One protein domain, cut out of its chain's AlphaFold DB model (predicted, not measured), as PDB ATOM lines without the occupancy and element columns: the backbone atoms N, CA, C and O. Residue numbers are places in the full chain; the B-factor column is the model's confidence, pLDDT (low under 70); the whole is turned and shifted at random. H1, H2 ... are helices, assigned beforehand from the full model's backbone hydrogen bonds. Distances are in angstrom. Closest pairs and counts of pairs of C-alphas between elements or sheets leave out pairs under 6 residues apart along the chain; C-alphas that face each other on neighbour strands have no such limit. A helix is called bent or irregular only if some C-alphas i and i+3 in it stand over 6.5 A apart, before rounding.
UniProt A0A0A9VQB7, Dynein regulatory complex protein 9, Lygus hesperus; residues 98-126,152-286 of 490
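This is residues 98 to 126 and 152 to 286 of the 490 residues of the protein "Dynein regulatory complex protein 9" of Lygus hesperus (UniProt A0A0A9VQB7). One very long helix, H7, opens from the end of H6 like one limb of a V and runs far out beyond the rest, with residues 267 to 286 sticking out free. H6 in turn packs side by side with H3, running the opposite way, and H1 and H2 stand more loosely next to H3, while a long loop with the two short helices H4 and H5 reaches from the end of H3 out to H7 and back to the start of H6. The printed part has 164 residues with seven named helices, H1 to H7 in order along the chain, and no named strand; the class is all helix, with 125 of the 164 residues in helices. The whole is loose, with a radius of gyration of the C-alphas of 21.6 A, and its elongated outline spans 80 by 41 by 32 A, the length owing much to the free arm of H7.

The longest helix is H7, residues 247 to 286, 58.2 A from first to last C-alpha; it begins at C-alpha 247 at (219.087, 218.528, 257.766) and ends at C-alpha 286 at (196.385, 257.911, 294.115). Before it comes H6, residues 214 to 242, 42.0 A long. H3 covers residues 153 to 174 and measures 31.4 A. H2 is residues 110 to 126, 24.3 A, and H1 is residues 98 to 106, 12.2 A, beginning at C-alpha 98 at (229.514, 225.992, 263.297). The two short helices are H4, residues 189 to 192, and H5, residues 195 to 198. No helix is bent or irregular.

H7 and H6 form a helical hairpin and run opposite ways at a steep tilt of 40 degrees. They touch through residues 247 to 252 of H7 and 232 to 239 of H6 alone, the closest C-alphas being those of Ala 248 and Thr 236, 5.7 A apart. H6 also touches H3, at a shallow tilt of 24 degrees and opposite ways; the C-alphas of Glu 230 and Ile 167 come closest, at 5.8 A. H3 and H7 are apart. H1 is close to H3 but not clearly touching, with the closest C-alphas, those of Tyr 103 and Leu 166, 7.8 A apart; the two run the same way at a shallow tilt of 19 degrees. H2 is close to H3 but not clearly touching, the closest C-alphas being those of Glu 124 and Tyr 154 at 7.4 A, and it runs the opposite way at a shallow tilt of 27 degrees. H4 is close to H7 but not clearly touching, with the C-alphas of Pro 189 and Glu 262 closest at 7.5 A. H5 is apart from H6 and from H7. Every O i to N i+4 pair is within hydrogen-bond range in H1, H2, H3, H6 and H7; H4 and H5 are too short for such a pair, and the one O i to N i+3 pair is within range in H4 but not in H5.

The two C-alphas farthest apart, those of Lys 126 and Arg 286, are 80.2 A from each other. Without the free stretches, residues 190 to 197 and 267 to 286, the body of 136 residues spans 56 by 34 by 27 A. Residues 127 to 151 are not printed, and C-alphas 126 and 152 are 14.7 A apart across this cut. The links H3 to H4 and H5 to H6 are long, with 14 and 15 residues. The mean pLDDT of the printed part is 70.4; residues 98 to 126 and 175 to 221 are under 70.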
ATOM      1  N   LEU A  98     230.488 226.618 262.395       49.41
ATOM      2  CA  LEU A  98     229.514 225.992 263.297       49.41
ATOM      3  C   LEU A  98     230.135 224.802 264.052       49.41
ATOM      4  O   LEU A  98     229.968 224.680 265.261       49.41
ATOM      5  N   LEU A  99     230.925 223.969 263.361       48.16
ATOM      6  CA  LEU A  99     231.711 222.894 263.971       48.16
ATOM      7  C   LEU A  99     232.802 223.432 264.892       48.16
ATOM      8  O   LEU A  99     233.026 222.840 265.938       48.16
ATOM      9  N   LYS A 100     233.453 224.555 264.563       51.31
ATOM     10  CA  LYS A 100     234.409 225.212 265.464       51.31
ATOM     11  C   LYS A 100     233.710 225.810 266.675       51.31
ATOM     12  O   LYS A 100     234.237 225.676 267.766       51.31
ATOM     13  N   GLU A 101     232.551 226.447 266.527       54.03
ATOM     14  CA  GLU A 101     231.779 226.940 267.675       54.03
ATOM     15  C   GLU A 101     231.347 225.783 268.580       54.03
ATOM     16  O   GLU A 101     231.578 225.846 269.782       54.03
ATOM     17  N   LEU A 102     230.848 224.677 268.024       48.47
ATOM     18  CA  LEU A 102     230.516 223.475 268.792       48.47
ATOM     19  C   LEU A 102     231.767 222.837 269.433       48.47
ATOM     20  O   LEU A 102     231.790 222.611 270.638       48.47
ATOM     21  N   TYR A 103     232.851 222.628 268.689       52.38
ATOM     22  CA  TYR A 103     234.100 222.059 269.212       52.38
ATOM     23  C   TYR A 103     234.711 222.938 270.319       52.38
ATOM     24  O   TYR A 103     235.093 222.442 271.376       52.38
ATOM     25  N   MET A 104     234.748 224.260 270.131       51.22
ATOM     26  CA  MET A 104     235.307 225.202 271.109       51.22
ATOM     27  C   MET A 104     234.422 225.352 272.351       51.22
ATOM     28  O   MET A 104     234.961 225.519 273.441       51.22
ATOM     29  N   THR A 105     233.096 225.240 272.218       50.34
ATOM     30  CA  THR A 105     232.163 225.302 273.360       50.34
ATOM     31  C   THR A 105     232.210 224.028 274.216       50.34
ATOM     32  O   THR A 105     231.983 224.106 275.419       50.34
ATOM     33  N   PHE A 106     232.518 222.863 273.629       41.69
ATOM     34  CA  PHE A 106     232.448 221.568 274.326       41.69
ATOM     35  C   PHE A 106     233.801 220.951 274.722       41.69
ATOM     36  O   PHE A 106     233.833 220.161 275.662       41.69
ATOM     37  N   ILE A 107     234.903 221.273 274.032       54.03
ATOM     38  CA  ILE A 107     236.206 220.597 274.219       54.03
ATOM     39  C   ILE A 107     237.303 221.547 274.719       54.03
ATOM     40  O   ILE A 107     238.173 221.122 275.473       54.03
ATOM     41  N   GLY A 108     237.277 222.825 274.332       48.78
ATOM     42  CA  GLY A 108     238.142 223.858 274.919       48.78
ATOM     43  C   GLY A 108     239.655 223.762 274.655       48.78
ATOM     44  O   GLY A 108     240.390 224.550 275.243       48.78
ATOM     45  N   ASP A 109     240.157 222.876 273.783       54.84
ATOM     46  CA  ASP A 109     241.599 222.808 273.473       54.84
ATOM     47  C   ASP A 109     241.931 223.313 272.056       54.84
ATOM     48  O   ASP A 109     241.779 222.613 271.046       54.84
ATOM     49  N   GLN A 110     242.425 224.556 271.986       56.22
ATOM     50  CA  GLN A 110     242.882 225.194 270.746       56.22
ATOM     51  C   GLN A 110     244.032 224.442 270.065       56.22
ATOM     52  O   GLN A 110     244.169 224.537 268.841       56.22
ATOM     53  N   LYS A 111     244.884 223.731 270.819       54.72
ATOM     54  CA  LYS A 111     246.088 223.095 270.264       54.72
ATOM     55  C   LYS A 111     245.743 221.858 269.442       54.72
ATOM     56  O   LYS A 111     246.338 221.659 268.383       54.72
ATOM     57  N   GLU A 112     244.761 221.080 269.879       52.94
ATOM     58  CA  GLU A 112     244.249 219.911 269.152       52.94
ATOM     59  C   GLU A 112     243.517 220.333 267.867       52.94
ATOM     60  O   GLU A 112     243.814 219.812 266.790       52.94
ATOM     61  N   TRP A 113     242.688 221.386 267.927       51.88
ATOM     62  CA  TRP A 113     242.072 221.972 266.726       51.88
ATOM     63  C   TRP A 113     243.127 222.489 265.733       51.88
ATOM     64  O   TRP A 113     243.014 222.288 264.526       51.88
ATOM     65  N   ALA A 114     244.200 223.117 266.221       57.97
ATOM     66  CA  ALA A 114     245.287 223.601 265.372       57.97
ATOM     67  C   ALA A 114     246.105 222.464 264.723       57.97
ATOM     68  O   ALA A 114     246.534 222.611 263.574       57.97
ATOM     69  N   LYS A 115     246.319 221.336 265.418       58.84
ATOM     70  CA  LYS A 115     246.933 220.124 264.840       58.84
ATOM     71  C   LYS A 115     246.041 219.522 263.756       58.84
ATOM     72  O   LYS A 115     246.534 219.239 262.666       58.84
ATOM     73  N   PHE A 116     244.740 219.419 264.013       48.88
ATOM     74  CA  PHE A 116     243.764 218.939 263.042       48.88
ATOM     75  C   PHE A 116     243.718 219.834 261.793       48.88
ATOM     76  O   PHE A 116     243.863 219.340 260.682       48.88
ATOM     77  N   VAL A 117     243.675 221.165 261.947       55.19
ATOM     78  CA  VAL A 117     243.750 222.119 260.818       55.19
ATOM     79  C   VAL A 117     245.048 221.964 260.006       55.19
ATOM     80  O   VAL A 117     245.041 222.158 258.790       55.19
ATOM     81  N   LYS A 118     246.174 221.602 260.639       59.69
ATOM     82  CA  LYS A 118     247.440 221.323 259.936       59.69
ATOM     83  C   LYS A 118     247.402 220.003 259.160       59.69
ATOM     84  O   LYS A 118     247.852 219.985 258.017       59.69
ATOM     85  N   ILE A 119     246.850 218.939 259.746       53.94
ATOM     86  CA  ILE A 119     246.643 217.638 259.083       53.94
ATOM     87  C   ILE A 119     245.682 217.802 257.899       53.94
ATOM     88  O   ILE A 119     245.961 217.327 256.803       53.94
ATOM     89  N   MET A 120     244.624 218.586 258.087       45.00
ATOM     90  CA  MET A 120     243.667 218.969 257.056       45.00
ATOM     91  C   MET A 120     244.338 219.715 255.901       45.00
ATOM     92  O   MET A 120     244.303 219.243 254.771       45.00
ATOM     93  N   LYS A 121     245.079 220.800 256.162       52.78
ATOM     94  CA  LYS A 121     245.830 221.517 255.110       52.78
ATOM     95  C   LYS A 121     246.850 220.637 254.377       52.78
ATOM     96  O   LYS A 121     247.175 220.907 253.222       52.78
ATOM     97  N   HIS A 122     247.391 219.619 255.043       50.56
ATOM     98  CA  HIS A 122     248.297 218.651 254.429       50.56
ATOM     99  C   HIS A 122     247.545 217.650 253.532       50.56
ATOM    100  O   HIS A 122     247.970 217.412 252.405       50.56
ATOM    101  N   ALA A 123     246.394 217.144 253.980       44.50
ATOM    102  CA  ALA A 123     245.529 216.253 253.209       44.50
ATOM    103  C   ALA A 123     244.853 216.955 252.016       44.50
ATOM    104  O   ALA A 123     244.744 216.356 250.956       44.50
ATOM    105  N   GLU A 124     244.479 218.232 252.139       44.66
ATOM    106  CA  GLU A 124     243.913 219.034 251.039       44.66
ATOM    107  C   GLU A 124     244.952 219.279 249.932       44.66
ATOM    108  O   GLU A 124     244.647 219.212 248.744       44.66
ATOM    109  N   ARG A 125     246.222 219.504 250.308       53.44
ATOM    110  CA  ARG A 125     247.337 219.553 249.345       53.44
ATOM    111  C   ARG A 125     247.569 218.203 248.672       53.44
ATOM    112  O   ARG A 125     247.926 218.178 247.501       53.44
ATOM    113  N   LYS A 126     247.359 217.100 249.394       47.22
ATOM    114  CA  LYS A 126     247.495 215.745 248.856       47.22
ATOM    115  C   LYS A 126     246.345 215.389 247.906       47.22
ATOM    116  O   LYS A 126     246.621 214.905 246.817       47.22
ATOM    117  N   THR A 152     231.989 218.841 248.889       71.56
ATOM    118  CA  THR A 152     233.040 218.202 248.095       71.56
ATOM    119  C   THR A 152     233.463 216.915 248.805       71.56
ATOM    120  O   THR A 152     233.383 216.838 250.034       71.56
ATOM    121  N   ASP A 153     233.912 215.891 248.078       70.25
ATOM    122  CA  ASP A 153     234.259 214.598 248.697       70.25
ATOM    123  C   ASP A 153     235.290 214.749 249.828       70.25
ATOM    124  O   ASP A 153     235.228 214.056 250.845       70.25
ATOM    125  N   TYR A 154     236.178 215.738 249.695       76.00
ATOM    126  CA  TYR A 154     237.111 216.139 250.737       76.00
ATOM    127  C   TYR A 154     236.411 216.757 251.960       76.00
ATOM    128  O   TYR A 154     236.644 216.317 253.088       76.00
ATOM    129  N   ASP A 155     235.527 217.740 251.763       73.19
ATOM    130  CA  ASP A 155     234.789 218.395 252.852       73.19
ATOM    131  C   ASP A 155     233.857 217.424 253.578       73.19
ATOM    132  O   ASP A 155     233.673 217.515 254.794       73.19
ATOM    133  N   ARG A 156     233.292 216.468 252.842       74.38
ATOM    134  CA  ARG A 156     232.474 215.380 253.372       74.38
ATOM    135  C   ARG A 156     233.312 214.465 254.255       74.38
ATOM    136  O   ARG A 156     232.952 214.265 255.412       74.38
ATOM    137  N   TRP A 157     234.448 213.968 253.760       78.06
ATOM    138  CA  TRP A 157     235.343 213.103 254.538       78.06
ATOM    139  C   TRP A 157     235.864 213.803 255.797       78.06
ATOM    140  O   TRP A 157     235.837 213.239 256.890       78.06
ATOM    141  N   ALA A 158     236.245 215.072 255.670       78.44
ATOM    142  CA  ALA A 158     236.664 215.909 256.782       78.44
ATOM    143  C   ALA A 158     235.567 216.105 257.832       78.44
ATOM    144  O   ALA A 158     235.813 215.966 259.029       78.44
ATOM    145  N   THR A 159     234.346 216.413 257.394       78.56
ATOM    146  CA  THR A 159     233.206 216.613 258.295       78.56
ATOM    147  C   THR A 159     232.837 215.308 258.999       78.56
ATOM    148  O   THR A 159     232.575 215.323 260.199       78.56
ATOM    149  N   LEU A 160     232.894 214.170 258.300       80.94
ATOM    150  CA  LEU A 160     232.682 212.847 258.889       80.94
ATOM    151  C   LEU A 160     233.758 212.491 259.918       80.94
ATOM    152  O   LEU A 160     233.422 211.963 260.974       80.94
ATOM    153  N   ALA A 161     235.028 212.808 259.651       79.31
ATOM    154  CA  ALA A 161     236.110 212.597 260.607       79.31
ATOM    155  C   ALA A 161     235.878 213.397 261.900       79.31
ATOM    156  O   ALA A 161     235.956 212.831 262.989       79.31
ATOM    157  N   ILE A 162     235.500 214.677 261.785       82.12
ATOM    158  CA  ILE A 162     235.203 215.513 262.957       82.12
ATOM    159  C   ILE A 162     233.955 215.010 263.686       82.12
ATOM    160  O   ILE A 162     233.943 214.966 264.912       82.12
ATOM    161  N   LEU A 163     232.897 214.626 262.968       81.06
ATOM    162  CA  LEU A 163     231.683 214.104 263.595       81.06
ATOM    163  C   LEU A 163     231.947 212.795 264.333       81.06
ATOM    164  O   LEU A 163     231.466 212.647 265.450       81.06
ATOM    165  N   ASN A 164     232.735 211.884 263.764       83.00
ATOM    166  CA  ASN A 164     233.142 210.658 264.452       83.00
ATOM    167  C   ASN A 164     233.960 210.971 265.705       83.00
ATOM    168  O   ASN A 164     233.631 210.472 266.774       83.00
ATOM    169  N   GLU A 165     234.936 211.875 265.616       84.69
ATOM    170  CA  GLU A 165     235.720 212.289 266.780       84.69
ATOM    171  C   GLU A 165     234.849 212.950 267.865       84.69
ATOM    172  O   GLU A 165     235.011 212.689 269.056       84.69
ATOM    173  N   LEU A 166     233.889 213.793 267.474       79.75
ATOM    174  CA  LEU A 166     232.937 214.417 268.391       79.75
ATOM    175  C   LEU A 166     232.002 213.387 269.027       79.75
ATOM    176  O   LEU A 166     231.751 213.467 270.228       79.75
ATOM    177  N   ILE A 167     231.501 212.424 268.253       83.88
ATOM    178  CA  ILE A 167     230.678 211.323 268.761       83.88
ATOM    179  C   ILE A 167     231.494 210.498 269.753       83.88
ATOM    180  O   ILE A 167     231.014 210.274 270.858       83.88
ATOM    181  N   ASP A 168     232.731 210.127 269.428       80.31
ATOM    182  CA  ASP A 168     233.601 209.342 270.306       80.31
ATOM    183  C   ASP A 168     233.919 210.095 271.601       80.31
ATOM    184  O   ASP A 168     233.801 209.544 272.696       80.31
ATOM    185  N   ARG A 169     234.226 211.394 271.515       79.88
ATOM    186  CA  ARG A 169     234.428 212.246 272.696       79.88
ATOM    187  C   ARG A 169     233.150 212.366 273.528       79.88
ATOM    188  O   ARG A 169     233.217 212.275 274.753       79.88
ATOM    189  N   LEU A 170     231.982 212.522 272.900       80.19
ATOM    190  CA  LEU A 170     230.697 212.509 273.603       80.19
ATOM    191  C   LEU A 170     230.453 211.147 274.259       80.19
ATOM    192  O   LEU A 170     230.008 211.121 275.403       80.19
ATOM    193  N   VAL A 171     230.768 210.031 273.599       80.19
ATOM    194  CA  VAL A 171     230.701 208.660 274.137       80.19
ATOM    195  C   VAL A 171     231.577 208.522 275.382       80.19
ATOM    196  O   VAL A 171     231.072 208.154 276.443       80.19
ATOM    197  N   ILE A 172     232.841 208.938 275.305       80.00
ATOM    198  CA  ILE A 172     233.795 208.907 276.422       80.00
ATOM    199  C   ILE A 172     233.303 209.766 277.599       80.00
ATOM    200  O   ILE A 172     233.306 209.310 278.742       80.00
ATOM    201  N   LEU A 173     232.797 210.978 277.336       76.75
ATOM    202  CA  LEU A 173     232.280 211.891 278.368       76.75
ATOM    203  C   LEU A 173     231.078 211.334 279.156       76.75
ATOM    204  O   LEU A 173     230.750 211.850 280.233       76.75
ATOM    205  N   GLY A 174     230.405 210.300 278.642       70.56
ATOM    206  CA  GLY A 174     229.295 209.636 279.320       70.56
ATOM    207  C   GLY A 174     229.521 208.175 279.688       70.56
ATOM    208  O   GLY A 174     228.592 207.578 280.220       70.56
ATOM    209  N   ALA A 175     230.713 207.610 279.468       68.62
ATOM    210  CA  ALA A 175     230.994 206.189 279.701       68.62
ATOM    211  C   ALA A 175     230.722 205.726 281.149       68.62
ATOM    212  O   ALA A 175     230.332 204.584 281.366       68.62
ATOM    213  N   ASN A 176     230.854 206.630 282.126       62.56
ATOM    214  CA  ASN A 176     230.668 206.348 283.557       62.56
ATOM    215  C   ASN A 176     229.361 206.932 284.133       62.56
ATOM    216  O   ASN A 176     229.274 207.184 285.335       62.56
ATOM    217  N   LYS A 177     228.373 207.259 283.290       65.94
ATOM    218  CA  LYS A 177     227.147 207.976 283.686       65.94
ATOM    219  C   LYS A 177     225.894 207.256 283.146       65.94
ATOM    220  O   LYS A 177     226.003 206.558 282.140       65.94
ATOM    221  N   PRO A 178     224.721 207.399 283.801       62.97
ATOM    222  CA  PRO A 178     223.517 206.643 283.448       62.97
ATOM    223  C   PRO A 178     223.093 206.906 282.002       62.97
ATOM    224  O   PRO A 178     223.138 208.049 281.531       62.97
ATOM    225  N   LYS A 179     222.685 205.845 281.298       61.16
ATOM    226  CA  LYS A 179     222.198 205.948 279.920       61.16
ATOM    227  C   LYS A 179     220.836 206.627 279.953       61.16
ATOM    228  O   LYS A 179     219.970 206.235 280.718       61.16
ATOM    229  N   VAL A 180     220.629 207.666 279.146       64.50
ATOM    230  CA  VAL A 180     219.339 208.367 279.085       64.50
ATOM    231  C   VAL A 180     218.829 208.385 277.657       64.50
ATOM    232  O   VAL A 180     219.560 208.781 276.748       64.50
ATOM    233  N   VAL A 181     217.567 207.992 277.468       63.16
ATOM    234  CA  VAL A 181     216.910 207.997 276.155       63.16
ATOM    235  C   VAL A 181     216.923 209.419 275.568       63.16
ATOM    236  O   VAL A 181     216.457 210.349 276.239       63.16
ATOM    237  N   PRO A 182     217.430 209.614 274.333       58.41
ATOM    238  CA  PRO A 182     217.358 210.896 273.643       58.41
ATOM    239  C   PRO A 182     215.895 211.322 273.477       58.41
ATOM    240  O   PRO A 182     215.115 210.654 272.803       58.41
ATOM    241  N   GLN A 183     215.499 212.435 274.095       61.16
ATOM    242  CA  GLN A 183     214.171 213.015 273.889       61.16
ATOM    243  C   GLN A 183     214.268 214.154 272.873       61.16
ATOM    244  O   GLN A 183     214.728 215.242 273.204       61.16
ATOM    245  N   LEU A 184     213.808 213.905 271.645       56.25
ATOM    246  CA  LEU A 184     213.720 214.914 270.578       56.25
ATOM    247  C   LEU A 184     212.525 215.874 270.746       56.25
ATOM    248  O   LEU A 184     212.466 216.918 270.099       56.25
ATOM    249  N   ASN A 185     211.578 215.549 271.632       59.34
ATOM    250  CA  ASN A 185     210.369 216.342 271.839       59.34
ATOM    251  C   ASN A 185     210.616 217.503 272.811       59.34
ATOM    252  O   ASN A 185     210.630 217.340 274.039       59.34
ATOM    253  N   PHE A 186     210.745 218.710 272.258       61.78
ATOM    254  CA  PHE A 186     210.715 219.939 273.043       61.78
ATOM    255  C   PHE A 186     209.306 220.166 273.589       61.78
ATOM    256  O   PHE A 186     208.365 220.471 272.859       61.78
ATOM    257  N   HIS A 187     209.159 220.027 274.902       64.81
ATOM    258  CA  HIS A 187     207.893 220.299 275.566       64.81
ATOM    259  C   HIS A 187     207.587 221.811 275.517       64.81
ATOM    260  O   HIS A 187     208.518 222.620 275.635       64.81
ATOM    261  N   PRO A 188     206.309 222.219 275.392       64.31
ATOM    262  CA  PRO A 188     205.914 223.623 275.459       64.31
ATOM    263  C   PRO A 188     206.328 224.273 276.790       64.31
ATOM    264  O   PRO A 188     206.363 223.581 277.815       64.31
ATOM    265  N   PRO A 189     206.563 225.600 276.839       64.94
ATOM    266  CA  PRO A 189     207.007 226.284 278.055       64.94
ATOM    267  C   PRO A 189     206.140 226.003 279.292       64.94
ATOM    268  O   PRO A 189     206.666 225.751 280.376       64.94
ATOM    269  N   LYS A 190     204.810 225.944 279.123       64.44
ATOM    270  CA  LYS A 190     203.848 225.614 280.194       64.44
ATOM    271  C   LYS A 190     204.123 224.259 280.855       64.44
ATOM    272  O   LYS A 190     203.855 224.095 282.039       64.44
ATOM    273  N   VAL A 191     204.676 223.308 280.103       65.94
ATOM    274  CA  VAL A 191     205.019 221.957 280.560       65.94
ATOM    275  C   VAL A 191     206.455 221.917 281.102       65.94
ATOM    276  O   VAL A 191     206.682 221.344 282.166       65.94
ATOM    277  N   ARG A 192     207.412 222.608 280.453       64.62
ATOM    278  CA  ARG A 192     208.817 222.722 280.917       64.62
ATOM    279  C   ARG A 192     208.928 223.344 282.308       64.62
ATOM    280  O   ARG A 192     209.684 222.868 283.152       64.62
ATOM    281  N   TYR A 193     208.159 224.402 282.554       65.25
ATOM    282  CA  TYR A 193     208.196 225.149 283.811       65.25
ATOM    283  C   TYR A 193     207.141 224.685 284.821       65.25
ATOM    284  O   TYR A 193     207.036 225.250 285.913       65.25
ATOM    285  N   HIS A 194     206.394 223.620 284.532       62.38
ATOM    286  CA  HIS A 194     205.414 223.095 285.471       62.38
ATOM    287  C   HIS A 194     206.101 222.508 286.720       62.38
ATOM    288  O   HIS A 194     206.937 221.604 286.635       62.38
ATOM    289  N   ALA A 195     205.737 222.995 287.911       53.50
ATOM    290  CA  ALA A 195     206.407 222.648 289.171       53.50
ATOM    291  C   ALA A 195     206.389 221.137 289.492       53.50
ATOM    292  O   ALA A 195     207.359 220.610 290.034       53.50
ATOM    293  N   LYS A 196     205.329 220.410 289.100       56.38
ATOM    294  CA  LYS A 196     205.222 218.945 289.295       56.38
ATOM    295  C   LYS A 196     206.084 218.115 288.329       56.38
ATOM    296  O   LYS A 196     206.286 216.927 288.569       56.38
ATOM    297  N   ILE A 197     206.556 218.712 287.233       52.94
ATOM    298  CA  ILE A 197     207.438 218.059 286.248       52.94
ATOM    299  C   ILE A 197     208.902 218.323 286.616       52.94
ATOM    300  O   ILE A 197     209.715 217.407 286.580       52.94
ATOM    301  N   ARG A 198     209.217 219.525 287.125       50.62
ATOM    302  CA  ARG A 198     210.552 219.853 287.664       50.62
ATOM    303  C   ARG A 198     211.023 218.935 288.802       50.62
ATOM    304  O   ARG A 198     212.227 218.769 288.968       50.62
ATOM    305  N   LYS A 199     210.100 218.343 289.568       47.69
ATOM    306  CA  LYS A 199     210.401 217.473 290.722       47.69
ATOM    307  C   LYS A 199     210.558 215.981 290.393       47.69
ATOM    308  O   LYS A 199     210.924 215.218 291.276       47.69
ATOM    309  N   ARG A 200     210.282 215.542 289.160       50.06
ATOM    310  CA  ARG A 200     210.320 214.118 288.784       50.06
ATOM    311  C   ARG A 200     211.356 213.889 287.693       50.06
ATOM    312  O   ARG A 200     211.066 214.062 286.513       50.06
ATOM    313  N   MET A 201     212.573 213.519 288.085       52.28
ATOM    314  CA  MET A 201     213.542 212.945 287.153       52.28
ATOM    315  C   MET A 201     213.845 211.516 287.577       52.28
ATOM    316  O   MET A 201     214.235 211.282 288.717       52.28
ATOM    317  N   TYR A 202     213.628 210.593 286.647       53.66
ATOM    318  CA  TYR A 202     213.860 209.168 286.824       53.66
ATOM    319  C   TYR A 202     215.168 208.774 286.139       53.66
ATOM    320  O   TYR A 202     215.487 209.303 285.069       53.66
ATOM    321  N   ASP A 203     215.916 207.879 286.774       46.31
ATOM    322  CA  ASP A 203     217.035 207.170 286.158       46.31
ATOM    323  C   ASP A 203     216.504 206.125 285.158       46.31
ATOM    324  O   ASP A 203     215.529 205.434 285.450       46.31
ATOM    325  N   SER A 204     217.092 206.041 283.960       45.28
ATOM    326  CA  SER A 204     216.525 205.244 282.857       45.28
ATOM    327  C   SER A 204     216.712 203.742 283.046       45.28
ATOM    328  O   SER A 204     215.928 202.976 282.492       45.28
ATOM    329  N   ASP A 205     217.732 203.331 283.803       45.97
ATOM    330  CA  ASP A 205     218.047 201.917 284.023       45.97
ATOM    331  C   ASP A 205     217.293 201.352 285.241       45.97
ATOM    332  O   ASP A 205     216.976 200.165 285.283       45.97
ATOM    333  N   THR A 206     216.955 202.201 286.221       52.56
ATOM    334  CA  THR A 206     216.344 201.773 287.496       52.56
ATOM    335  C   THR A 206     214.920 202.283 287.729       52.56
ATOM    336  O   THR A 206     214.251 201.806 288.644       52.56
ATOM    337  N   ASN A 207     214.423 203.237 286.930       52.69
ATOM    338  CA  ASN A 207     213.133 203.916 287.135       52.69
ATOM    339  C   ASN A 207     212.961 204.542 288.538       52.69
ATOM    340  O   ASN A 207     211.843 204.840 288.964       52.69
ATOM    341  N   LEU A 208     214.059 204.786 289.262       50.88
ATOM    342  CA  LEU A 208     214.039 205.406 290.585       50.88
ATOM    343  C   LEU A 208     214.124 206.933 290.486       50.88
ATOM    344  O   LEU A 208     214.758 207.492 289.588       50.88
ATOM    345  N   LEU A 209     213.459 207.613 291.425       54.19
ATOM    346  CA  LEU A 209     213.473 209.070 291.541       54.19
ATOM    347  C   LEU A 209     214.871 209.525 291.989       54.19
ATOM    348  O   LEU A 209     215.333 209.143 293.064       54.19
ATOM    349  N   ILE A 210     215.545 210.348 291.186       56.53
ATOM    350  CA  ILE A 210     216.864 210.892 291.536       56.53
ATOM    351  C   ILE A 210     216.691 211.867 292.719       56.53
ATOM    352  O   ILE A 210     215.920 212.825 292.619       56.53
ATOM    353  N   SER A 211     217.384 211.610 293.836       50.03
ATOM    354  CA  SER A 211     217.238 212.346 295.104       50.03
ATOM    355  C   SER A 211     217.619 213.835 295.013       50.03
ATOM    356  O   SER A 211     218.351 214.270 294.121       50.03
ATOM    357  N   GLU A 212     217.080 214.638 295.941       51.28
ATOM    358  CA  GLU A 212     216.923 216.102 295.875       51.28
ATOM    359  C   GLU A 212     218.199 216.972 295.987       51.28
ATOM    360  O   GLU A 212     218.103 218.148 296.340       51.28
ATOM    361  N   GLY A 213     219.383 216.474 295.626       52.81
ATOM    362  CA  GLY A 213     220.589 217.308 295.506       52.81
ATOM    363  C   GLY A 213     220.622 218.133 294.207       52.81
ATOM    364  O   GLY A 213     220.089 217.717 293.176       52.81
ATOM    365  N   GLU A 214     221.263 219.307 294.211       50.84
ATOM    366  CA  GLU A 214     221.528 220.085 292.982       50.84
ATOM    367  C   GLU A 214     222.465 219.332 292.019       50.84
ATOM    368  O   GLU A 214     222.174 219.247 290.824       50.84
ATOM    369  N   GLY A 215     223.483 218.644 292.553       56.94
ATOM    370  CA  GLY A 215     224.457 217.864 291.777       56.94
ATOM    371  C   GLY A 215     223.848 216.763 290.888       56.94
ATOM    372  O   GLY A 215     224.068 216.775 289.676       56.94
ATOM    373  N   PRO A 216     223.027 215.830 291.415       60.47
ATOM    374  CA  PRO A 216     222.394 214.782 290.605       60.47
ATOM    375  C   PRO A 216     221.464 215.317 289.503       60.47
ATOM    376  O   PRO A 216     221.360 214.728 288.421       60.47
ATOM    377  N   ARG A 217     220.802 216.461 289.737       61.12
ATOM    378  CA  ARG A 217     219.898 217.076 288.753       61.12
ATOM    379  C   ARG A 217     220.647 217.698 287.583       61.12
ATOM    380  O   ARG A 217     220.212 217.555 286.440       61.12
ATOM    381  N   GLU A 218     221.749 218.381 287.853       62.12
ATOM    382  CA  GLU A 218     222.608 218.956 286.818       62.12
ATOM    383  C   GLU A 218     223.295 217.864 285.999       62.12
ATOM    384  O   GLU A 218     223.296 217.937 284.770       62.12
ATOM    385  N   ILE A 219     223.749 216.788 286.650       65.81
ATOM    386  CA  ILE A 219     224.333 215.617 285.983       65.81
ATOM    387  C   ILE A 219     223.323 214.958 285.034       65.81
ATOM    388  O   ILE A 219     223.671 214.638 283.899       65.81
ATOM    389  N   CYS A 220     222.063 214.789 285.446       65.56
ATOM    390  CA  CYS A 220     221.030 214.192 284.598       65.56
ATOM    391  C   CYS A 220     220.589 215.121 283.448       65.56
ATOM    392  O   CYS A 220     220.389 214.649 282.328       65.56
ATOM    393  N   ARG A 221     220.490 216.444 283.666       68.69
ATOM    394  CA  ARG A 221     220.247 217.411 282.572       68.69
ATOM    395  C   ARG A 221     221.388 217.403 281.561       68.69
ATOM    396  O   ARG A 221     221.130 217.355 280.361       68.69
ATOM    397  N   PHE A 222     222.626 217.400 282.053       72.75
ATOM    398  CA  PHE A 222     223.817 217.275 281.225       72.75
ATOM    399  C   PHE A 222     223.792 215.967 280.430       72.75
ATOM    400  O   PHE A 222     224.022 215.998 279.227       72.75
ATOM    401  N   GLN A 223     223.436 214.838 281.055       73.00
ATOM    402  CA  GLN A 223     223.334 213.556 280.354       73.00
ATOM    403  C   GLN A 223     222.244 213.539 279.288       73.00
ATOM    404  O   GLN A 223     222.530 213.124 278.174       73.00
ATOM    405  N   LYS A 224     221.043 214.055 279.569       72.94
ATOM    406  CA  LYS A 224     219.966 214.185 278.570       72.94
ATOM    407  C   LYS A 224     220.391 215.016 277.366       72.94
ATOM    408  O   LYS A 224     220.109 214.655 276.229       72.94
ATOM    409  N   PHE A 225     221.060 216.139 277.621       74.69
ATOM    410  CA  PHE A 225     221.543 217.006 276.556       74.69
ATOM    411  C   PHE A 225     222.665 216.336 275.756       74.69
ATOM    412  O   PHE A 225     222.657 216.369 274.531       74.69
ATOM    413  N   ARG A 226     223.601 215.675 276.439       81.12
ATOM    414  CA  ARG A 226     224.714 214.957 275.819       81.12
ATOM    415  C   ARG A 226     224.240 213.757 274.995       81.12
ATOM    416  O   ARG A 226     224.733 213.594 273.887       81.12
ATOM    417  N   THR A 227     223.279 212.957 275.466       78.50
ATOM    418  CA  THR A 227     222.724 211.833 274.687       78.50
ATOM    419  C   THR A 227     221.888 212.311 273.505       78.50
ATOM    420  O   THR A 227     221.956 211.712 272.434       78.50
ATOM    421  N   LEU A 228     221.155 213.420 273.651       80.56
ATOM    422  CA  LEU A 228     220.478 214.076 272.533       80.56
ATOM    423  C   LEU A 228     221.479 214.586 271.489       80.56
ATOM    424  O   LEU A 228     221.291 214.341 270.302       80.56
ATOM    425  N   LEU A 229     222.558 215.239 271.924       81.44
ATOM    426  CA  LEU A 229     223.607 215.729 271.034       81.44
ATOM    427  C   LEU A 229     224.327 214.571 270.336       81.44
ATOM    428  O   LEU A 229     224.507 214.617 269.129       81.44
ATOM    429  N   GLU A 230     224.671 213.508 271.063       81.50
ATOM    430  CA  GLU A 230     225.247 212.284 270.497       81.50
ATOM    431  C   GLU A 230     224.329 211.686 269.419       81.50
ATOM    432  O   GLU A 230     224.796 211.308 268.347       81.50
ATOM    433  N   HIS A 231     223.018 211.643 269.668       82.88
ATOM    434  CA  HIS A 231     222.035 211.125 268.720       82.88
ATOM    435  C   HIS A 231     221.896 212.008 267.470       82.88
ATOM    436  O   HIS A 231     221.962 211.496 266.356       82.88
ATOM    437  N   VAL A 232     221.787 213.331 267.638       83.19
ATOM    438  CA  VAL A 232     221.736 214.287 266.519       83.19
ATOM    439  C   VAL A 232     223.026 214.234 265.698       83.19
ATOM    440  O   VAL A 232     222.965 214.260 264.473       83.19
ATOM    441  N   MET A 233     224.188 214.102 266.345       82.69
ATOM    442  CA  MET A 233     225.483 213.990 265.664       82.69
ATOM    443  C   MET A 233     225.617 212.675 264.891       82.69
ATOM    444  O   MET A 233     226.129 212.699 263.776       82.69
ATOM    445  N   LYS A 234     225.116 211.550 265.425       84.38
ATOM    446  CA  LYS A 234     225.063 210.264 264.703       84.38
ATOM    447  C   LYS A 234     224.161 210.339 263.473       84.38
ATOM    448  O   LYS A 234     224.612 209.983 262.394       84.38
ATOM    449  N   ILE A 235     222.948 210.884 263.612       84.81
ATOM    450  CA  ILE A 235     222.037 211.076 262.471       84.81
ATOM    451  C   ILE A 235     222.673 212.008 261.436       84.81
ATOM    452  O   ILE A 235     222.698 211.681 260.260       84.81
ATOM    453  N   THR A 236     223.260 213.127 261.866       83.19
ATOM    454  CA  THR A 236     223.929 214.074 260.957       83.19
ATOM    455  C   THR A 236     225.118 213.425 260.247       83.19
ATOM    456  O   THR A 236     225.332 213.657 259.061       83.19
ATOM    457  N   ARG A 237     225.896 212.589 260.944       85.44
ATOM    458  CA  ARG A 237     226.980 211.812 260.335       85.44
ATOM    459  C   ARG A 237     226.430 210.877 259.264       85.44
ATOM    460  O   ARG A 237     226.988 210.851 258.175       85.44
ATOM    461  N   ASP A 238     225.362 210.145 259.560       83.62
ATOM    462  CA  ASP A 238     224.763 209.187 258.628       83.62
ATOM    463  C   ASP A 238     224.134 209.914 257.420       83.62
ATOM    464  O   ASP A 238     224.372 209.533 256.277       83.62
ATOM    465  N   GLU A 239     223.469 211.058 257.627       83.25
ATOM    466  CA  GLU A 239     222.948 211.925 256.557       83.25
ATOM    467  C   GLU A 239     224.056 212.465 255.635       83.25
ATOM    468  O   GLU A 239     223.906 212.475 254.407       83.25
ATOM    469  N   ILE A 240     225.202 212.867 256.194       81.25
ATOM    470  CA  ILE A 240     226.365 213.318 255.415       81.25
ATOM    471  C   ILE A 240     227.043 212.129 254.720       81.25
ATOM    472  O   ILE A 240     227.484 212.251 253.573       81.25
ATOM    473  N   ALA A 241     227.118 210.973 255.382       80.38
ATOM    474  CA  ALA A 241     227.728 209.755 254.862       80.38
ATOM    475  C   ALA A 241     226.902 209.104 253.751       80.38
ATOM    476  O   ALA A 241     227.492 208.496 252.868       80.38
ATOM    477  N   GLU A 242     225.582 209.272 253.729       82.12
ATOM    478  CA  GLU A 242     224.708 208.667 252.718       82.12
ATOM    479  C   GLU A 242     224.277 209.662 251.638       82.12
ATOM    480  O   GLU A 242     224.292 209.337 250.451       82.12
ATOM    481  N   ARG A 243     223.902 210.885 252.028       75.75
ATOM    482  CA  ARG A 243     223.198 211.841 251.152       75.75
ATOM    483  C   ARG A 243     223.940 213.162 250.958       75.75
ATOM    484  O   ARG A 243     223.561 213.937 250.089       75.75
ATOM    485  N   SER A 244     225.019 213.400 251.710       72.19
ATOM    486  CA  SER A 244     225.756 214.678 251.747       72.19
ATOM    487  C   SER A 244     224.880 215.874 252.157       72.19
ATOM    488  O   SER A 244     225.085 216.991 251.683       72.19
ATOM    489  N   ILE A 245     223.898 215.632 253.034       79.50
ATOM    490  CA  ILE A 245     222.945 216.622 253.560       79.50
ATOM    491  C   ILE A 245     223.109 216.701 255.090       79.50
ATOM    492  O   ILE A 245     223.593 215.755 255.703       79.50
ATOM    493  N   CYS A 246     222.734 217.829 255.708       78.62
ATOM    494  CA  CYS A 246     222.857 218.073 257.156       78.62
ATOM    495  C   CYS A 246     221.537 218.580 257.772       78.62
ATOM    496  O   CYS A 246     221.536 219.563 258.525       78.62
ATOM    497  N   ASP A 247     220.402 217.990 257.407       78.69
ATOM    498  CA  ASP A 247     219.087 218.528 257.766       78.69
ATOM    499  C   ASP A 247     218.730 218.264 259.231       78.69
ATOM    500  O   ASP A 247     218.127 219.135 259.865       78.69
ATOM    501  N   ALA A 248     219.197 217.160 259.827       79.56
ATOM    502  CA  ALA A 248     219.040 216.906 261.260       79.56
ATOM    503  C   ALA A 248     219.680 218.007 262.122       79.56
ATOM    504  O   ALA A 248     219.075 218.483 263.089       79.56
ATOM    505  N   LEU A 249     220.880 218.471 261.753       80.44
ATOM    506  CA  LEU A 249     221.567 219.545 262.473       80.44
ATOM    507  C   LEU A 249     220.882 220.905 262.269       80.44
ATOM    508  O   LEU A 249     220.747 221.670 263.227       80.44
ATOM    509  N   LYS A 250     220.406 221.199 261.050       79.94
ATOM    510  CA  LYS A 250     219.627 222.419 260.760       79.94
ATOM    511  C   LYS A 250     218.308 222.439 261.539       79.94
ATOM    512  O   LYS A 250     217.985 223.450 262.162       79.94
ATOM    513  N   GLY A 251     217.584 221.321 261.559       80.44
ATOM    514  CA  GLY A 251     216.345 221.159 262.321       80.44
ATOM    515  C   GLY A 251     216.565 221.335 263.823       80.44
ATOM    516  O   GLY A 251     215.819 222.067 264.477       80.44
ATOM    517  N   PHE A 252     217.640 220.758 264.370       81.62
ATOM    518  CA  PHE A 252     218.014 220.950 265.772       81.62
ATOM    519  C   PHE A 252     218.353 222.417 266.095       81.62
ATOM    520  O   PHE A 252     217.859 222.958 267.086       81.62
ATOM    521  N   ALA A 253     219.135 223.093 265.247       80.69
ATOM    522  CA  ALA A 253     219.474 224.505 265.430       80.69
ATOM    523  C   ALA A 253     218.235 225.423 265.371       80.69
ATOM    524  O   ALA A 253     218.107 226.345 266.181       80.69
ATOM    525  N   ALA A 254     217.293 225.146 264.464       81.81
ATOM    526  CA  ALA A 254     216.031 225.877 264.361       81.81
ATOM    527  C   ALA A 254     215.146 225.688 265.608       81.81
ATOM    528  O   ALA A 254     214.601 226.661 266.137       81.81
ATOM    529  N   LEU A 255     215.048 224.459 266.127       81.81
ATOM    530  CA  LEU A 255     214.316 224.159 267.363       81.81
ATOM    531  C   LEU A 255     214.938 224.844 268.588       81.81
ATOM    532  O   LEU A 255     214.218 225.400 269.418       81.81
ATOM    533  N   GLU A 256     216.268 224.862 268.684       78.62
ATOM    534  CA  GLU A 256     216.996 225.547 269.756       78.62
ATOM    535  C   GLU A 256     216.801 227.073 269.695       78.62
ATOM    536  O   GLU A 256     216.574 227.717 270.722       78.62
ATOM    537  N   SER A 257     216.822 227.656 268.491       81.62
ATOM    538  CA  SER A 257     216.514 229.075 268.269       81.62
ATOM    539  C   SER A 257     215.078 229.414 268.687       81.62
ATOM    540  O   SER A 257     214.852 230.354 269.454       81.62
ATOM    541  N   LYS A 258     214.101 228.585 268.287       83.56
ATOM    542  CA  LYS A 258     212.699 228.715 268.709       83.56
ATOM    543  C   LYS A 258     212.557 228.650 270.230       83.56
ATOM    544  O   LYS A 258     211.891 229.506 270.809       83.56
ATOM    545  N   ARG A 259     213.230 227.704 270.894       82.06
ATOM    546  CA  ARG A 259     213.229 227.591 272.361       82.06
ATOM    547  C   ARG A 259     213.753 228.865 273.026       82.06
ATOM    548  O   ARG A 259     213.101 229.384 273.926       82.06
ATOM    549  N   LYS A 260     214.893 229.390 272.564       82.75
ATOM    550  CA  LYS A 260     215.477 230.638 273.086       82.75
ATOM    551  C   LYS A 260     214.557 231.842 272.869       82.75
ATOM    552  O   LYS A 260     214.481 232.715 273.729       82.75
ATOM    553  N   ASN A 261     213.851 231.905 271.742       86.50
ATOM    554  CA  ASN A 261     212.884 232.971 271.469       86.50
ATOM    555  C   ASN A 261     211.663 232.891 272.394       86.50
ATOM    556  O   ASN A 261     211.271 233.910 272.956       86.50
ATOM    557  N   GLU A 262     211.111 231.694 272.613       84.38
ATOM    558  CA  GLU A 262     210.020 231.472 273.574       84.38
ATOM    559  C   GLU A 262     210.421 231.880 275.000       84.38
ATOM    560  O   GLU A 262     209.638 232.512 275.705       84.38
ATOM    561  N   GLU A 263     211.640 231.542 275.430       81.88
ATOM    562  CA  GLU A 263     212.160 231.911 276.753       81.88
ATOM    563  C   GLU A 263     212.309 233.427 276.902       81.88
ATOM    564  O   GLU A 263     211.825 233.993 277.882       81.88
ATOM    565  N   ARG A 264     212.886 234.098 275.896       85.19
ATOM    566  CA  ARG A 264     212.980 235.565 275.870       85.19
ATOM    567  C   ARG A 264     211.603 236.229 275.916       85.19
ATOM    568  O   ARG A 264     211.419 237.169 276.682       85.19
ATOM    569  N   ALA A 265     210.629 235.723 275.157       87.44
ATOM    570  CA  ALA A 265     209.267 236.256 275.151       87.44
ATOM    571  C   ALA A 265     208.585 236.146 276.529       87.44
ATOM    572  O   ALA A 265     207.874 237.059 276.940       87.44
ATOM    573  N   ILE A 266     208.829 235.056 277.267       85.31
ATOM    574  CA  ILE A 266     208.305 234.882 278.629       85.31
ATOM    575  C   ILE A 266     208.938 235.884 279.593       85.31
ATOM    576  O   ILE A 266     208.218 236.477 280.392       85.31
ATOM    577  N   THR A 267     210.256 236.087 279.518       84.12
ATOM    578  CA  THR A 267     210.950 237.068 280.365       84.12
ATOM    579  C   THR A 267     210.429 238.481 280.120       84.12
ATOM    580  O   THR A 267     210.071 239.158 281.076       84.12
ATOM    581  N   VAL A 268     210.293 238.894 278.854       90.94
ATOM    582  CA  VAL A 268     209.760 240.222 278.507       90.94
ATOM    583  C   VAL A 268     208.332 240.402 279.029       90.94
ATOM    584  O   VAL A 268     208.045 241.385 279.702       90.94
ATOM    585  N   ASN A 269     207.450 239.419 278.816       89.75
ATOM    586  CA  ASN A 269     206.073 239.483 279.317       89.75
ATOM    587  C   ASN A 269     206.011 239.537 280.857       89.75
ATOM    588  O   ASN A 269     205.179 240.233 281.440       89.75
ATOM    589  N   TYR A 270     206.907 238.824 281.544       86.38
ATOM    590  CA  TYR A 270     207.012 238.894 282.998       86.38
ATOM    591  C   TYR A 270     207.445 240.287 283.474       86.38
ATOM    592  O   TYR A 270     206.838 240.830 284.400       86.38
ATOM    593  N   ASP A 271     208.431 240.897 282.813       90.44
ATOM    594  CA  ASP A 271     208.880 242.256 283.119       90.44
ATOM    595  C   ASP A 271     207.772 243.293 282.863       90.44
ATOM    596  O   ASP A 271     207.539 244.172 283.699       90.44
ATOM    597  N   ASP A 272     207.026 243.156 281.766       93.38
ATOM    598  CA  ASP A 272     205.872 244.009 281.459       93.38
ATOM    599  C   ASP A 272     204.740 243.824 282.477       93.38
ATOM    600  O   ASP A 272     204.166 244.802 282.961       93.38
ATOM    601  N   SER A 273     204.475 242.585 282.897       92.25
ATOM    602  CA  SER A 273     203.514 242.281 283.963       92.25
ATOM    603  C   SER A 273     203.919 242.932 285.291       92.25
ATOM    604  O   SER A 273     203.074 243.495 285.989       92.25
ATOM    605  N   ILE A 274     205.211 242.920 285.640       94.00
ATOM    606  CA  ILE A 274     205.724 243.616 286.831       94.00
ATOM    607  C   ILE A 274     205.506 245.125 286.710       94.00
ATOM    608  O   ILE A 274     205.026 245.747 287.663       94.00
ATOM    609  N   ARG A 275     205.839 245.720 285.559       94.75
ATOM    610  CA  ARG A 275     205.644 247.156 285.311       94.75
ATOM    611  C   ARG A 275     204.173 247.541 285.434       94.75
ATOM    612  O   ARG A 275     203.857 248.513 286.123       94.75
ATOM    613  N   LEU A 276     203.274 246.740 284.861       95.00
ATOM    614  CA  LEU A 276     201.833 246.940 284.974       95.00
ATOM    615  C   LEU A 276     201.382 246.877 286.436       95.00
ATOM    616  O   LEU A 276     200.748 247.813 286.916       95.00
ATOM    617  N   ILE A 277     201.781 245.849 287.190       94.50
ATOM    618  CA  ILE A 277     201.442 245.726 288.617       94.50
ATOM    619  C   ILE A 277     201.945 246.937 289.415       94.50
ATOM    620  O   ILE A 277     201.237 247.445 290.286       94.50
ATOM    621  N   GLN A 278     203.153 247.431 289.136       95.50
ATOM    622  CA  GLN A 278     203.682 248.628 289.790       95.50
ATOM    623  C   GLN A 278     202.873 249.883 289.439       95.50
ATOM    624  O   GLN A 278     202.605 250.697 290.327       95.50
ATOM    625  N   SER A 279     202.461 250.038 288.178       95.44
ATOM    626  CA  SER A 279     201.610 251.153 287.748       95.44
ATOM    627  C   SER A 279     200.232 251.110 288.421       95.44
ATOM    628  O   SER A 279     199.809 252.112 288.994       95.44
ATOM    629  N   LEU A 280     199.603 249.931 288.499       96.12
ATOM    630  CA  LEU A 280     198.320 249.722 289.171       96.12
ATOM    631  C   LEU A 280     198.415 249.986 290.676       96.12
ATOM    632  O   LEU A 280     197.529 250.614 291.248       96.12
ATOM    633  N   LYS A 281     199.512 249.582 291.331       95.44
ATOM    634  CA  LYS A 281     199.759 249.919 292.743       95.44
ATOM    635  C   LYS A 281     199.846 251.430 292.957       95.44
ATOM    636  O   LYS A 281     199.265 251.938 293.913       95.44
ATOM    637  N   LYS A 282     200.544 252.156 292.075       96.06
ATOM    638  CA  LYS A 282     200.613 253.626 292.136       96.06
ATOM    639  C   LYS A 282     199.241 254.256 291.907       96.06
ATOM    640  O   LYS A 282     198.884 255.171 292.643       96.06
ATOM    641  N   LEU A 283     198.484 253.759 290.928       96.00
ATOM    642  CA  LEU A 283     197.140 254.244 290.626       96.00
ATOM    643  C   LEU A 283     196.194 254.028 291.808       96.00
ATOM    644  O   LEU A 283     195.532 254.972 292.220       96.00
ATOM    645  N   LYS A 284     196.213 252.840 292.425       95.88
ATOM    646  CA  LYS A 284     195.443 252.545 293.638       95.88
ATOM    647  C   LYS A 284     195.749 253.542 294.753       95.88
ATOM    648  O   LYS A 284     194.830 254.116 295.314       95.88
ATOM    649  N   VAL A 285     197.027 253.801 295.038       96.44
ATOM    650  CA  VAL A 285     197.416 254.759 296.088       96.44
ATOM    651  C   VAL A 285     196.928 256.177 295.779       96.44
ATOM    652  O   VAL A 285     196.535 256.888 296.698       96.44
ATOM    653  N   ARG A 286     196.952 256.609 294.510       95.06
ATOM    654  CA  ARG A 286     196.385 257.911 294.115       95.06
ATOM    655  C   ARG A 286     194.871 257.931 294.314       95.06
ATOM    656  O   ARG A 286     194.383 258.800 295.021       95.06
TER     657      ARG A 286